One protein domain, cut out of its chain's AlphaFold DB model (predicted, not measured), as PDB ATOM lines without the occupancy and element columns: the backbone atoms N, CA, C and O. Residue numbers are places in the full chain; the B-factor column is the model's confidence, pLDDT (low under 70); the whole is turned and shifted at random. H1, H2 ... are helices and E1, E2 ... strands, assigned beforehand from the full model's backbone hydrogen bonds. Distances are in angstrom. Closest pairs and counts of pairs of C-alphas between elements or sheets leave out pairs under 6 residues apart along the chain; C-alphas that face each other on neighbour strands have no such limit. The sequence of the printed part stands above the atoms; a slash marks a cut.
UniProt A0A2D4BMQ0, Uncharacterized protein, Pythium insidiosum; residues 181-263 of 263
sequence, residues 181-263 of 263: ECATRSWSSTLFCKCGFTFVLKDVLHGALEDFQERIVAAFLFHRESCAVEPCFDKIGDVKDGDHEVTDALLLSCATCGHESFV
ATOM      1  N   GLU A 181      31.106 -77.323   1.263       88.69
ATOM      2  CA  GLU A 181      30.444 -77.608   2.528       88.69
ATOM      3  C   GLU A 181      29.161 -76.770   2.586       88.69
ATOM      4  O   GLU A 181      29.099 -75.674   2.020       88.69
ATOM      5  N   CYS A 182      28.120 -77.283   3.244       87.50
ATOM      6  CA  CYS A 182      26.834 -76.604   3.364       87.50
ATOM      7  C   CYS A 182      26.541 -76.249   4.823       87.50
ATOM      8  O   CYS A 182      26.645 -77.086   5.716       87.50
ATOM      9  N   ALA A 183      26.121 -75.007   5.058       84.25
ATOM     10  CA  ALA A 183      25.505 -74.575   6.300       84.25
ATOM     11  C   ALA A 183      24.038 -74.216   6.039       84.25
ATOM     12  O   ALA A 183      23.731 -73.153   5.489       84.25
ATOM     13  N   THR A 184      23.132 -75.088   6.470       78.44
ATOM     14  CA  THR A 184      21.687 -74.877   6.354       78.44
ATOM     15  C   THR A 184      21.171 -74.046   7.530       78.44
ATOM     16  O   THR A 184      21.392 -74.371   8.698       78.44
ATOM     17  N   ARG A 185      20.462 -72.955   7.234       74.00
ATOM     18  CA  ARG A 185      19.663 -72.168   8.183       74.00
ATOM     19  C   ARG A 185      18.191 -72.267   7.793       74.00
ATOM     20  O   ARG A 185      17.864 -72.682   6.691       74.00
ATOM     21  N   SER A 186      17.294 -71.878   8.697       69.81
ATOM     22  CA  SER A 186      15.853 -72.182   8.634       69.81
ATOM     23  C   SER A 186      15.123 -71.842   7.320       69.81
ATOM     24  O   SER A 186      14.029 -72.350   7.114       69.81
ATOM     25  N   TRP A 187      15.677 -70.989   6.457       69.38
ATOM     26  CA  TRP A 187      15.082 -70.566   5.180       69.38
ATOM     27  C   TRP A 187      16.129 -70.313   4.077       69.38
ATOM     28  O   TRP A 187      15.794 -69.813   3.006       69.38
ATOM     29  N   SER A 188      17.402 -70.636   4.326       80.25
ATOM     30  CA  SER A 188      18.485 -70.460   3.356       80.25
ATOM     31  C   SER A 188      19.657 -71.379   3.667       80.25
ATOM     32  O   SER A 188      19.997 -71.606   4.830       80.25
ATOM     33  N   SER A 189      20.305 -71.878   2.621       86.12
ATOM     34  CA  SER A 189      21.494 -72.715   2.736       86.12
ATOM     35  C   SER A 189      22.680 -71.999   2.129       86.12
ATOM     36  O   SER A 189      22.621 -71.514   1.004       86.12
ATOM     37  N   THR A 190      23.762 -71.897   2.888       87.50
ATOM     38  CA  THR A 190      24.998 -71.276   2.414       87.50
ATOM     39  C   THR A 190      26.008 -72.360   2.098       87.50
ATOM     40  O   THR A 190      26.445 -73.079   2.994       87.50
ATOM     41  N   LEU A 191      26.396 -72.452   0.834       89.31
ATOM     42  CA  LEU A 191      27.522 -73.256   0.395       89.31
ATOM     43  C   LEU A 191      28.806 -72.460   0.578       89.31
ATOM     44  O   LEU A 191      28.843 -71.259   0.301       89.31
ATOM     45  N   PHE A 192      29.870 -73.113   1.021       90.38
ATOM     46  CA  PHE A 192      31.170 -72.480   1.165       90.38
ATOM     47  C   PHE A 192      32.314 -73.442   0.847       90.38
ATOM     48  O   PHE A 192      32.185 -74.658   0.944       90.38
ATOM     49  N   CYS A 193      33.451 -72.885   0.435       91.12
ATOM     50  CA  CYS A 193      34.679 -73.625   0.171       91.12
ATOM     51  C   CYS A 193      35.860 -72.987   0.906       91.12
ATOM     52  O   CYS A 193      35.924 -71.768   1.079       91.12
ATOM     53  N   LYS A 194      36.877 -73.794   1.221       88.69
ATOM     54  CA  LYS A 194      38.149 -73.346   1.817       88.69
ATOM     55  C   LYS A 194      38.917 -72.334   0.956       88.69
ATOM     56  O   LYS A 194      39.763 -71.619   1.481       88.69
ATOM     57  N   CYS A 195      38.617 -72.237  -0.342       86.62
ATOM     58  CA  CYS A 195      39.180 -71.205  -1.218       86.62
ATOM     59  C   CYS A 195      38.559 -69.807  -1.017       86.62
ATOM     60  O   CYS A 195      39.010 -68.856  -1.648       86.62
ATOM     61  N   GLY A 196      37.535 -69.677  -0.164       84.31
ATOM     62  CA  GLY A 196      36.813 -68.427   0.085       84.31
ATOM     63  C   GLY A 196      35.550 -68.244  -0.762       84.31
ATOM     64  O   GLY A 196      34.897 -67.210  -0.652       84.31
ATOM     65  N   PHE A 197      35.185 -69.226  -1.590       87.56
ATOM     66  CA  PHE A 197      33.897 -69.229  -2.284       87.56
ATOM     67  C   PHE A 197      32.752 -69.364  -1.278       87.56
ATOM     68  O   PHE A 197      32.804 -70.223  -0.400       87.56
ATOM     69  N   THR A 198      31.720 -68.542  -1.439       88.12
ATOM     70  CA  THR A 198      30.454 -68.622  -0.704       88.12
ATOM     71  C   THR A 198      29.302 -68.469  -1.688       88.12
ATOM     72  O   THR A 198      29.430 -67.710  -2.648       88.12
ATOM     73  N   PHE A 199      28.195 -69.175  -1.480       86.81
ATOM     74  CA  PHE A 199      27.020 -69.104  -2.346       86.81
ATOM     75  C   PHE A 199      25.746 -69.375  -1.549       86.81
ATOM     76  O   PHE A 199      25.646 -70.404  -0.881       86.81
ATOM     77  N   VAL A 200      24.779 -68.462  -1.597       86.50
ATOM     78  CA  VAL A 200      23.519 -68.588  -0.851       86.50
ATOM     79  C   VAL A 200      22.401 -69.114  -1.749       86.50
ATOM     80  O   VAL A 200      22.002 -68.462  -2.708       86.50
ATOM     81  N   LEU A 201      21.846 -70.267  -1.380       82.75
ATOM     82  CA  LEU A 201      20.659 -70.865  -1.985       82.75
ATOM     83  C   LEU A 201      19.423 -70.570  -1.137       82.75
ATOM     84  O   LEU A 201      19.417 -70.762   0.083       82.75
ATOM     85  N   LYS A 202      18.363 -70.130  -1.812       76.00
ATOM     86  CA  LYS A 202      17.004 -70.025  -1.272       76.00
ATOM     87  C   LYS A 202      16.148 -71.136  -1.889       76.00
ATOM     88  O   LYS A 202      16.467 -71.602  -2.982       76.00
ATOM     89  N   ASP A 203      15.094 -71.539  -1.183       67.44
ATOM     90  CA  ASP A 203      14.112 -72.536  -1.640       67.44
ATOM     91  C   ASP A 203      14.723 -73.901  -2.010       67.44
ATOM     92  O   ASP A 203      14.570 -74.398  -3.124       67.44
ATOM     93  N   VAL A 204      15.432 -74.505  -1.052       69.50
ATOM     94  CA  VAL A 204      16.030 -75.841  -1.199       69.50
ATOM     95  C   VAL A 204      14.938 -76.912  -1.132       69.50
ATOM     96  O   VAL A 204      14.198 -76.977  -0.148       69.50
ATOM     97  N   LEU A 205      14.844 -77.750  -2.165       65.19
ATOM     98  CA  LEU A 205      13.813 -78.786  -2.299       65.19
ATOM     99  C   LEU A 205      14.344 -80.179  -1.949       65.19
ATOM    100  O   LEU A 205      13.655 -80.917  -1.244       65.19
ATOM    101  N   HIS A 206      15.551 -80.522  -2.413       66.50
ATOM    102  CA  HIS A 206      16.120 -81.873  -2.278       66.50
ATOM    103  C   HIS A 206      17.478 -81.902  -1.561       66.50
ATOM    104  O   HIS A 206      18.053 -82.959  -1.362       66.50
ATOM    105  N   GLY A 207      17.959 -80.750  -1.088       78.88
ATOM    106  CA  GLY A 207      19.249 -80.615  -0.412       78.88
ATOM    107  C   GLY A 207      20.114 -79.593  -1.138       78.88
ATOM    108  O   GLY A 207      20.131 -79.524  -2.362       78.88
ATOM    109  N   ALA A 208      20.818 -78.742  -0.394       84.56
ATOM    110  CA  ALA A 208      21.455 -77.567  -0.992       84.56
ATOM    111  C   ALA A 208      22.589 -77.934  -1.960       84.56
ATOM    112  O   ALA A 208      22.790 -77.257  -2.964       84.56
ATOM    113  N   LEU A 209      23.332 -79.003  -1.657       87.38
ATOM    114  CA  LEU A 209      24.396 -79.508  -2.526       87.38
ATOM    115  C   LEU A 209      23.832 -80.192  -3.776       87.38
ATOM    116  O   LEU A 209      24.379 -79.985  -4.856       87.38
ATOM    117  N   GLU A 210      22.737 -80.942  -3.638       87.69
ATOM    118  CA  GLU A 210      22.037 -81.606  -4.749       87.69
ATOM    119  C   GLU A 210      21.479 -80.578  -5.730       87.69
ATOM    120  O   GLU A 210      21.864 -80.564  -6.900       87.69
ATOM    121  N   ASP A 211      20.673 -79.638  -5.228       86.19
ATOM    122  CA  ASP A 211      20.061 -78.588  -6.041       86.19
ATOM    123  C   ASP A 211      21.134 -77.734  -6.749       86.19
ATOM    124  O   ASP A 211      20.974 -77.336  -7.903       86.19
ATOM    125  N   PHE A 212      22.262 -77.460  -6.085       88.50
ATOM    126  CA  PHE A 212      23.378 -76.728  -6.687       88.50
ATOM    127  C   PHE A 212      24.104 -77.533  -7.765       88.50
ATOM    128  O   PHE A 212      24.424 -77.000  -8.833       88.50
ATOM    129  N   GLN A 213      24.363 -78.815  -7.503       90.06
ATOM    130  CA  GLN A 213      24.998 -79.712  -8.458       90.06
ATOM    131  C   GLN A 213      24.147 -79.847  -9.721       90.06
ATOM    132  O   GLN A 213      24.687 -79.730 -10.822       90.06
ATOM    133  N   GLU A 214      22.835 -80.037  -9.584       88.94
ATOM    134  CA  GLU A 214      21.920 -80.134 -10.722       88.94
ATOM    135  C   GLU A 214      21.955 -78.875 -11.592       88.94
ATOM    136  O   GLU A 214      22.082 -78.981 -12.813       88.94
ATOM    137  N   ARG A 215      21.930 -77.681 -10.983       88.69
ATOM    138  CA  ARG A 215      22.002 -76.411 -11.725       88.69
ATOM    139  C   ARG A 215      23.322 -76.249 -12.478       88.69
ATOM    140  O   ARG A 215      23.304 -75.897 -13.659       88.69
ATOM    141  N   ILE A 216      24.459 -76.557 -11.844       89.88
ATOM    142  CA  ILE A 216      25.773 -76.510 -12.509       89.88
ATOM    143  C   ILE A 216      25.834 -77.505 -13.667       89.88
ATOM    144  O   ILE A 216      26.284 -77.153 -14.760       89.88
ATOM    145  N   VAL A 217      25.397 -78.745 -13.443       90.50
ATOM    146  CA  VAL A 217      25.435 -79.802 -14.458       90.50
ATOM    147  C   VAL A 217      24.540 -79.438 -15.638       90.50
ATOM    148  O   VAL A 217      24.974 -79.578 -16.780       90.50
ATOM    149  N   ALA A 218      23.336 -78.919 -15.392       90.12
ATOM    150  CA  ALA A 218      22.419 -78.489 -16.441       90.12
ATOM    151  C   ALA A 218      23.022 -77.373 -17.310       90.12
ATOM    152  O   ALA A 218      23.059 -77.506 -18.535       90.12
ATOM    153  N   ALA A 219      23.560 -76.314 -16.692       89.56
ATOM    154  CA  ALA A 219      24.192 -75.209 -17.418       89.56
ATOM    155  C   ALA A 219      25.415 -75.678 -18.226       89.56
ATOM    156  O   ALA A 219      25.585 -75.325 -19.396       89.56
ATOM    157  N   PHE A 220      26.246 -76.537 -17.632       90.69
ATOM    158  CA  PHE A 220      27.425 -77.083 -18.293       90.69
ATOM    159  C   PHE A 220      27.072 -77.996 -19.474       90.69
ATOM    160  O   PHE A 220      27.689 -77.896 -20.536       90.69
ATOM    161  N   LEU A 221      26.089 -78.889 -19.315       91.81
ATOM    162  CA  LEU A 221      25.660 -79.789 -20.386       91.81
ATOM    163  C   LEU A 221      25.044 -79.014 -21.549       91.81
ATOM    164  O   LEU A 221      25.394 -79.301 -22.691       91.81
ATOM    165  N   PHE A 222      24.234 -77.992 -21.265       91.00
ATOM    166  CA  PHE A 222      23.664 -77.117 -22.289       91.00
ATOM    167  C   PHE A 222      24.751 -76.430 -23.128       91.00
ATOM    168  O   PHE A 222      24.707 -76.436 -24.356       91.00
ATOM    169  N   HIS A 223      25.794 -75.903 -22.480       92.81
ATOM    170  CA  HIS A 223      26.959 -75.377 -23.188       92.81
ATOM    171  C   HIS A 223      27.648 -76.459 -24.043       92.81
ATOM    172  O   HIS A 223      27.961 -76.232 -25.218       92.81
ATOM    173  N   ARG A 224      27.855 -77.655 -23.473       92.50
ATOM    174  CA  ARG A 224      28.601 -78.752 -24.106       92.50
ATOM    175  C   ARG A 224      27.934 -79.318 -25.361       92.50
ATOM    176  O   ARG A 224      28.635 -79.856 -26.213       92.50
ATOM    177  N   GLU A 225      26.621 -79.157 -25.518       92.31
ATOM    178  CA  GLU A 225      25.911 -79.507 -26.758       92.31
ATOM    179  C   GLU A 225      26.425 -78.725 -27.977       92.31
ATOM    180  O   GLU A 225      26.376 -79.224 -29.101       92.31
ATOM    181  N   SER A 226      26.944 -77.512 -27.761       89.00
ATOM    182  CA  SER A 226      27.364 -76.598 -28.830       89.00
ATOM    183  C   SER A 226      28.865 -76.296 -28.848       89.00
ATOM    184  O   SER A 226      29.379 -75.809 -29.858       89.00
ATOM    185  N   CYS A 227      29.597 -76.588 -27.766       92.19
ATOM    186  CA  CYS A 227      31.016 -76.263 -27.649       92.19
ATOM    187  C   CYS A 227      31.786 -77.275 -26.785       92.19
ATOM    188  O   CYS A 227      31.377 -77.617 -25.682       92.19
ATOM    189  N   ALA A 228      32.951 -77.720 -27.270       91.06
ATOM    190  CA  ALA A 228      33.808 -78.691 -26.576       91.06
ATOM    191  C   ALA A 228      34.832 -78.061 -25.608       91.06
ATOM    192  O   ALA A 228      35.615 -78.781 -24.992       91.06
ATOM    193  N   VAL A 229      34.877 -76.729 -25.506       92.00
ATOM    194  CA  VAL A 229      35.826 -76.008 -24.641       92.00
ATOM    195  C   VAL A 229      35.315 -75.990 -23.200       92.00
ATOM    196  O   VAL A 229      34.111 -75.960 -22.976       92.00
ATOM    197  N   GLU A 230      36.200 -76.004 -22.203       86.81
ATOM    198  CA  GLU A 230      35.770 -75.814 -20.813       86.81
ATOM    199  C   GLU A 230      35.316 -74.363 -20.573       86.81
ATOM    200  O   GLU A 230      36.114 -73.444 -20.787       86.81
ATOM    201  N   PRO A 231      34.073 -74.131 -20.113       89.69
ATOM    202  CA  PRO A 231      33.634 -72.810 -19.695       89.69
ATOM    203  C   PRO A 231      34.250 -72.417 -18.342       89.69
ATOM    204  O   PRO A 231      34.676 -73.259 -17.544       89.69
ATOM    205  N   CYS A 232      34.287 -71.116 -18.085       88.81
ATOM    206  CA  CYS A 232      34.685 -70.518 -16.821       88.81
ATOM    207  C   CYS A 232      33.450 -70.216 -15.968       88.81
ATOM    208  O   CYS A 232      32.373 -69.950 -16.497       88.81
ATOM    209  N   PHE A 233      33.624 -70.252 -14.649       90.00
ATOM    210  CA  PHE A 233      32.599 -69.851 -13.696       90.00
ATOM    211  C   PHE A 233      33.060 -68.603 -12.962       90.00
ATOM    212  O   PHE A 233      34.139 -68.602 -12.368       90.00
ATOM    213  N   ASP A 234      32.217 -67.581 -12.967       87.38
ATOM    214  CA  ASP A 234      32.450 -66.328 -12.269       87.38
ATOM    215  C   ASP A 234      31.290 -66.056 -11.316       87.38
ATOM    216  O   ASP A 234      30.117 -66.088 -11.694       87.38
ATOM    217  N   LYS A 235      31.609 -65.778 -10.050       84.38
ATOM    218  CA  LYS A 235      30.593 -65.362  -9.085       84.38
ATOM    219  C   LYS A 235      30.203 -63.914  -9.369       84.38
ATOM    220  O   LYS A 235      31.039 -63.016  -9.269       84.38
ATOM    221  N   ILE A 236      28.924 -63.684  -9.641       81.19
ATOM    222  CA  ILE A 236      28.347 -62.347  -9.737       81.19
ATOM    223  C   ILE A 236      27.639 -62.071  -8.412       81.19
ATOM    224  O   ILE A 236      26.605 -62.654  -8.097       81.19
ATOM    225  N   GLY A 237      28.274 -61.232  -7.594       66.19
ATOM    226  CA  GLY A 237      27.767 -60.870  -6.274       66.19
ATOM    227  C   GLY A 237      26.582 -59.905  -6.332       66.19
ATOM    228  O   GLY A 237      26.513 -59.037  -7.202       66.19
ATOM    229  N   ASP A 238      25.703 -60.050  -5.344       57.22
ATOM    230  CA  ASP A 238      24.646 -59.137  -4.920       57.22
ATOM    231  C   ASP A 238      23.708 -58.585  -5.999       57.22
ATOM    232  O   ASP A 238      23.613 -57.370  -6.216       57.22
ATOM    233  N   VAL A 239      22.895 -59.461  -6.595       52.75
ATOM    234  CA  VAL A 239      21.701 -58.992  -7.306       52.75
ATOM    235  C   VAL A 239      20.663 -58.569  -6.260       52.75
ATOM    236  O   VAL A 239      20.103 -59.386  -5.532       52.75
ATOM    237  N   LYS A 240      20.442 -57.255  -6.133       48.16
ATOM    238  CA  LYS A 240      19.347 -56.699  -5.326       48.16
ATOM    239  C   LYS A 240      18.039 -56.859  -6.086       48.16
ATOM    240  O   LYS A 240      17.731 -56.033  -6.943       48.16
ATOM    241  N   ASP A 241      17.267 -57.881  -5.747       44.31
ATOM    242  CA  ASP A 241      15.912 -58.046  -6.269       44.31
ATOM    243  C   ASP A 241      14.905 -57.335  -5.339       44.31
ATOM    244  O   ASP A 241      14.272 -57.920  -4.463       44.31
ATOM    245  N   GLY A 242      14.816 -56.005  -5.468       54.06
ATOM    246  CA  GLY A 242      13.917 -55.174  -4.653       54.06
ATOM    247  C   GLY A 242      14.260 -55.113  -3.153       54.06
ATOM    248  O   GLY A 242      15.415 -55.262  -2.757       54.06
ATOM    249  N   ASP A 243      13.250 -54.846  -2.312       50.53
ATOM    250  CA  ASP A 243      13.364 -54.654  -0.846       50.53
ATOM    251  C   ASP A 243      13.749 -55.935  -0.059       50.53
ATOM    252  O   ASP A 243      13.799 -55.913   1.174       50.53
ATOM    253  N   HIS A 244      14.068 -57.045  -0.735       48.22
ATOM    254  CA  HIS A 244      14.456 -58.305  -0.103       48.22
ATOM    255  C   HIS A 244      15.787 -58.849  -0.649       48.22
ATOM    256  O   HIS A 244      15.908 -59.238  -1.800       48.22
ATOM    257  N   GLU A 245      16.777 -58.870   0.248       54.91
ATOM    258  CA  GLU A 245      18.027 -59.644   0.272       54.91
ATOM    259  C   GLU A 245      18.585 -60.230  -1.037       54.91
ATOM    260  O   GLU A 245      18.105 -61.245  -1.541       54.91
ATOM    261  N   VAL A 246      19.716 -59.651  -1.451       55.69
ATOM    262  CA  VAL A 246      20.907 -60.276  -2.057       55.69
ATOM    263  C   VAL A 246      20.780 -61.783  -2.337       55.69
ATOM    264  O   VAL A 246      20.884 -62.606  -1.423       55.69
ATOM    265  N   THR A 247      20.595 -62.149  -3.604       62.97
ATOM    266  CA  THR A 247      20.823 -63.514  -4.095       62.97
ATOM    267  C   THR A 247      22.171 -63.575  -4.808       62.97
ATOM    268  O   THR A 247      22.520 -62.691  -5.595       62.97
ATOM    269  N   ASP A 248      22.954 -64.606  -4.488       76.31
ATOM    270  CA  ASP A 248      24.184 -64.907  -5.214       76.31
ATOM    271  C   ASP A 248      23.821 -65.559  -6.555       76.31
ATOM    272  O   ASP A 248      22.959 -66.437  -6.599       76.31
ATOM    273  N   ALA A 249      24.483 -65.149  -7.638       82.94
ATOM    274  CA  ALA A 249      24.351 -65.775  -8.952       82.94
ATOM    275  C   ALA A 249      25.730 -66.212  -9.459       82.94
ATOM    276  O   ALA A 249      26.732 -65.514  -9.263       82.94
ATOM    277  N   LEU A 250      25.801 -67.370 -10.112       88.69
ATOM    278  CA  LEU A 250      27.033 -67.859 -10.724       88.69
ATOM    279  C   LEU A 250      26.880 -67.814 -12.245       88.69
ATOM    280  O   LEU A 250      25.956 -68.400 -12.801       88.69
ATOM    281  N   LEU A 251      27.774 -67.098 -12.923       89.69
ATOM    282  CA  LEU A 251      27.795 -67.007 -14.378       89.69
ATOM    283  C   LEU A 251      28.743 -68.064 -14.938       89.69
ATOM    284  O   LEU A 251      29.934 -68.061 -14.634       89.69
ATOM    285  N   LEU A 252      28.219 -68.929 -15.794       91.75
ATOM    286  CA  LEU A 252      28.995 -69.762 -16.697       91.75
ATOM    287  C   LEU A 252      29.254 -68.958 -17.971       91.75
ATOM    288  O   LEU A 252      28.306 -68.573 -18.650       91.75
ATOM    289  N   SER A 253      30.519 -68.722 -18.308       92.19
ATOM    290  CA  SER A 253      30.935 -67.995 -19.512       92.19
ATOM    291  C   SER A 253      31.932 -68.813 -20.340       92.19
ATOM    292  O   SER A 253      32.778 -69.530 -19.806       92.19
ATOM    293  N   CYS A 254      31.856 -68.737 -21.669       93.88
ATOM    294  CA  CYS A 254      32.818 -69.392 -22.558       93.88
ATOM    295  C   CYS A 254      33.476 -68.389 -23.505       93.88
ATOM    296  O   CYS A 254      32.831 -67.839 -24.395       93.88
ATOM    297  N   ALA A 255      34.795 -68.219 -23.382       90.06
ATOM    298  CA  ALA A 255      35.568 -67.288 -24.209       90.06
ATOM    299  C   ALA A 255      35.586 -67.645 -25.710       90.06
ATOM    300  O   ALA A 255      35.869 -66.786 -26.541       90.06
ATOM    301  N   THR A 256      35.303 -68.904 -26.064       90.00
ATOM    302  CA  THR A 256      35.399 -69.386 -27.452       90.00
ATOM    303  C   THR A 256      34.087 -69.238 -28.217       90.00
ATOM    304  O   THR A 256      34.097 -68.781 -29.356       90.00
ATOM    305  N   CYS A 257      32.957 -69.627 -27.618       91.12
ATOM    306  CA  CYS A 257      31.642 -69.543 -28.266       91.12
ATOM    307  C   CYS A 257      30.809 -68.335 -27.807       91.12
ATOM    308  O   CYS A 257      29.763 -68.074 -28.395       91.12
ATOM    309  N   GLY A 258      31.259 -67.602 -26.782       87.75
ATOM    310  CA  GLY A 258      30.539 -66.458 -26.218       87.75
ATOM    311  C   GLY A 258      29.257 -66.840 -25.474       87.75
ATOM    312  O   GLY A 258      28.393 -65.991 -25.287       87.75
ATOM    313  N   HIS A 259      29.092 -68.113 -25.105       88.75
ATOM    314  CA  HIS A 259      27.926 -68.564 -24.354       88.75
ATOM    315  C   HIS A 259      27.995 -68.081 -22.905       88.75
ATOM    316  O   HIS A 259      29.037 -68.208 -22.262       88.75
ATOM    317  N   GLU A 260      26.862 -67.590 -22.409       90.00
ATOM    318  CA  GLU A 260      26.668 -67.111 -21.046       90.00
ATOM    319  C   GLU A 260      25.377 -67.713 -20.478       90.00
ATOM    320  O   GLU A 260      24.317 -67.627 -21.105       90.00
ATOM    321  N   SER A 261      25.455 -68.340 -19.306       86.94
ATOM    322  CA  SER A 261      24.293 -68.868 -18.584       86.94
ATOM    323  C   SER A 261      24.443 -68.698 -17.077       86.94
ATOM    324  O   SER A 261      25.545 -68.730 -16.540       86.94
ATOM    325  N   PHE A 262      23.321 -68.488 -16.392       85.50
ATOM    326  CA  PHE A 262      23.288 -68.317 -14.943       85.50
ATOM    327  C   PHE A 262      22.900 -69.626 -14.254       85.50
ATOM    328  O   PHE A 262      22.026 -70.349 -14.738       85.50
ATOM    329  N   VAL A 263      23.550 -69.886 -13.122       79.31
ATOM    330  CA  VAL A 263      23.339 -71.005 -12.193       79.31
ATOM    331  C   VAL A 263      22.790 -70.467 -10.874       79.31
ATOM    332  O   VAL A 263      23.342 -69.449 -10.387       79.31
TER     333      VAL A 263
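AT A GLANCE: This is residues 181 to 263 of the 263 residues of an uncharacterized protein of Pythium insidiosum (UniProt A0A2D4BMQ0). One long helix, H1, joins two small antiparallel sheets: its first turns, residues 208 to 212, meet the sheet E1 E2 E3, which stands across that end of the helix, and its later residues 215 to 223 run along one face of the sheet E4 E5 E6. E5 is the named element nearest the mean of the C-alphas, and its beginning comes near E3 of the other sheet. The printed part has 83 residues with one named helix and six named strands, in the order E1 E2 E3 H1 E4 E5 E6, a mixed class. It is only just compact, close to loose, with a radius of gyration of the C-alphas of 13.8 A and spans of 40 by 27 by 25 A.

HOW THE PARTS SIT: Start at residues 181 to 185, E1, which form an antiparallel hairpin with E2, residues 188 to 192; look for N 183 and O 190, 2.8 A apart. E2 and E3, residues 198 to 202, are the next hairpin, with N 191 and O 199 at 2.8 A. These strands are a meander, each the antiparallel neighbour of the one before. H1, residues 208 to 224, is on this sheet at a height over the sheet of 12.7 A; the closest C-alphas of E2 and H1 are those of Ser 189 and Ala 208, 6.1 A apart. On the local plane H1 stands at 63 degrees to E3, only just across the strands. Its O i to N i+4 pairs are each within hydrogen-bond range. Further on, E4, residues 232 to 239, and E5, residues 247 to 253, make a hairpin, with N 234 and O 251 at 2.9 A. E5 and E6, residues 260 to 262, are another, with N 252 and O 261 at 2.8 A, and E4 E5 E6 are a second meander. H1 is on this sheet in two layers, the helix on one face, at a height over the sheet of 10.1 A. It lies over E5 and E6, along the strands at 21 degrees to E5 on the local plane; the C-alphas of Ala 219 and Ser 261 are the closest of H1 and E6, 6.4 A apart. Between the sheets, the closest C-alphas of E3 and E5 are those of Val 200 and Asp 248, 5.7 A apart. E1 and E4 are among the pairs that are apart.

IN THESE COORDINATES: Find C-alpha 181 at (30.444, -77.608, 2.528), where E1 begins. E1, E2 and E3 measure 13.3 A, 13.0 A and 13.5 A from first to last C-alpha. H1 begins at C-alpha 208, (21.455, -77.567, -0.992), and runs 24.2 A to C-alpha 224. E4 is 19.8 A long, E5 19.0 A and E6 7.1 A, ending at C-alpha 262, (23.288, -68.317, -14.943).

THE WHOLE: The C-alphas of Ser 186 and Thr 256 are the two farthest apart, at 41.1 A. The printed part has no cut and no long link. Mean pLDDT of the printed part is 81.7; look for values under 70 at residues 186 to 187, 203 to 206 and 237 to 247.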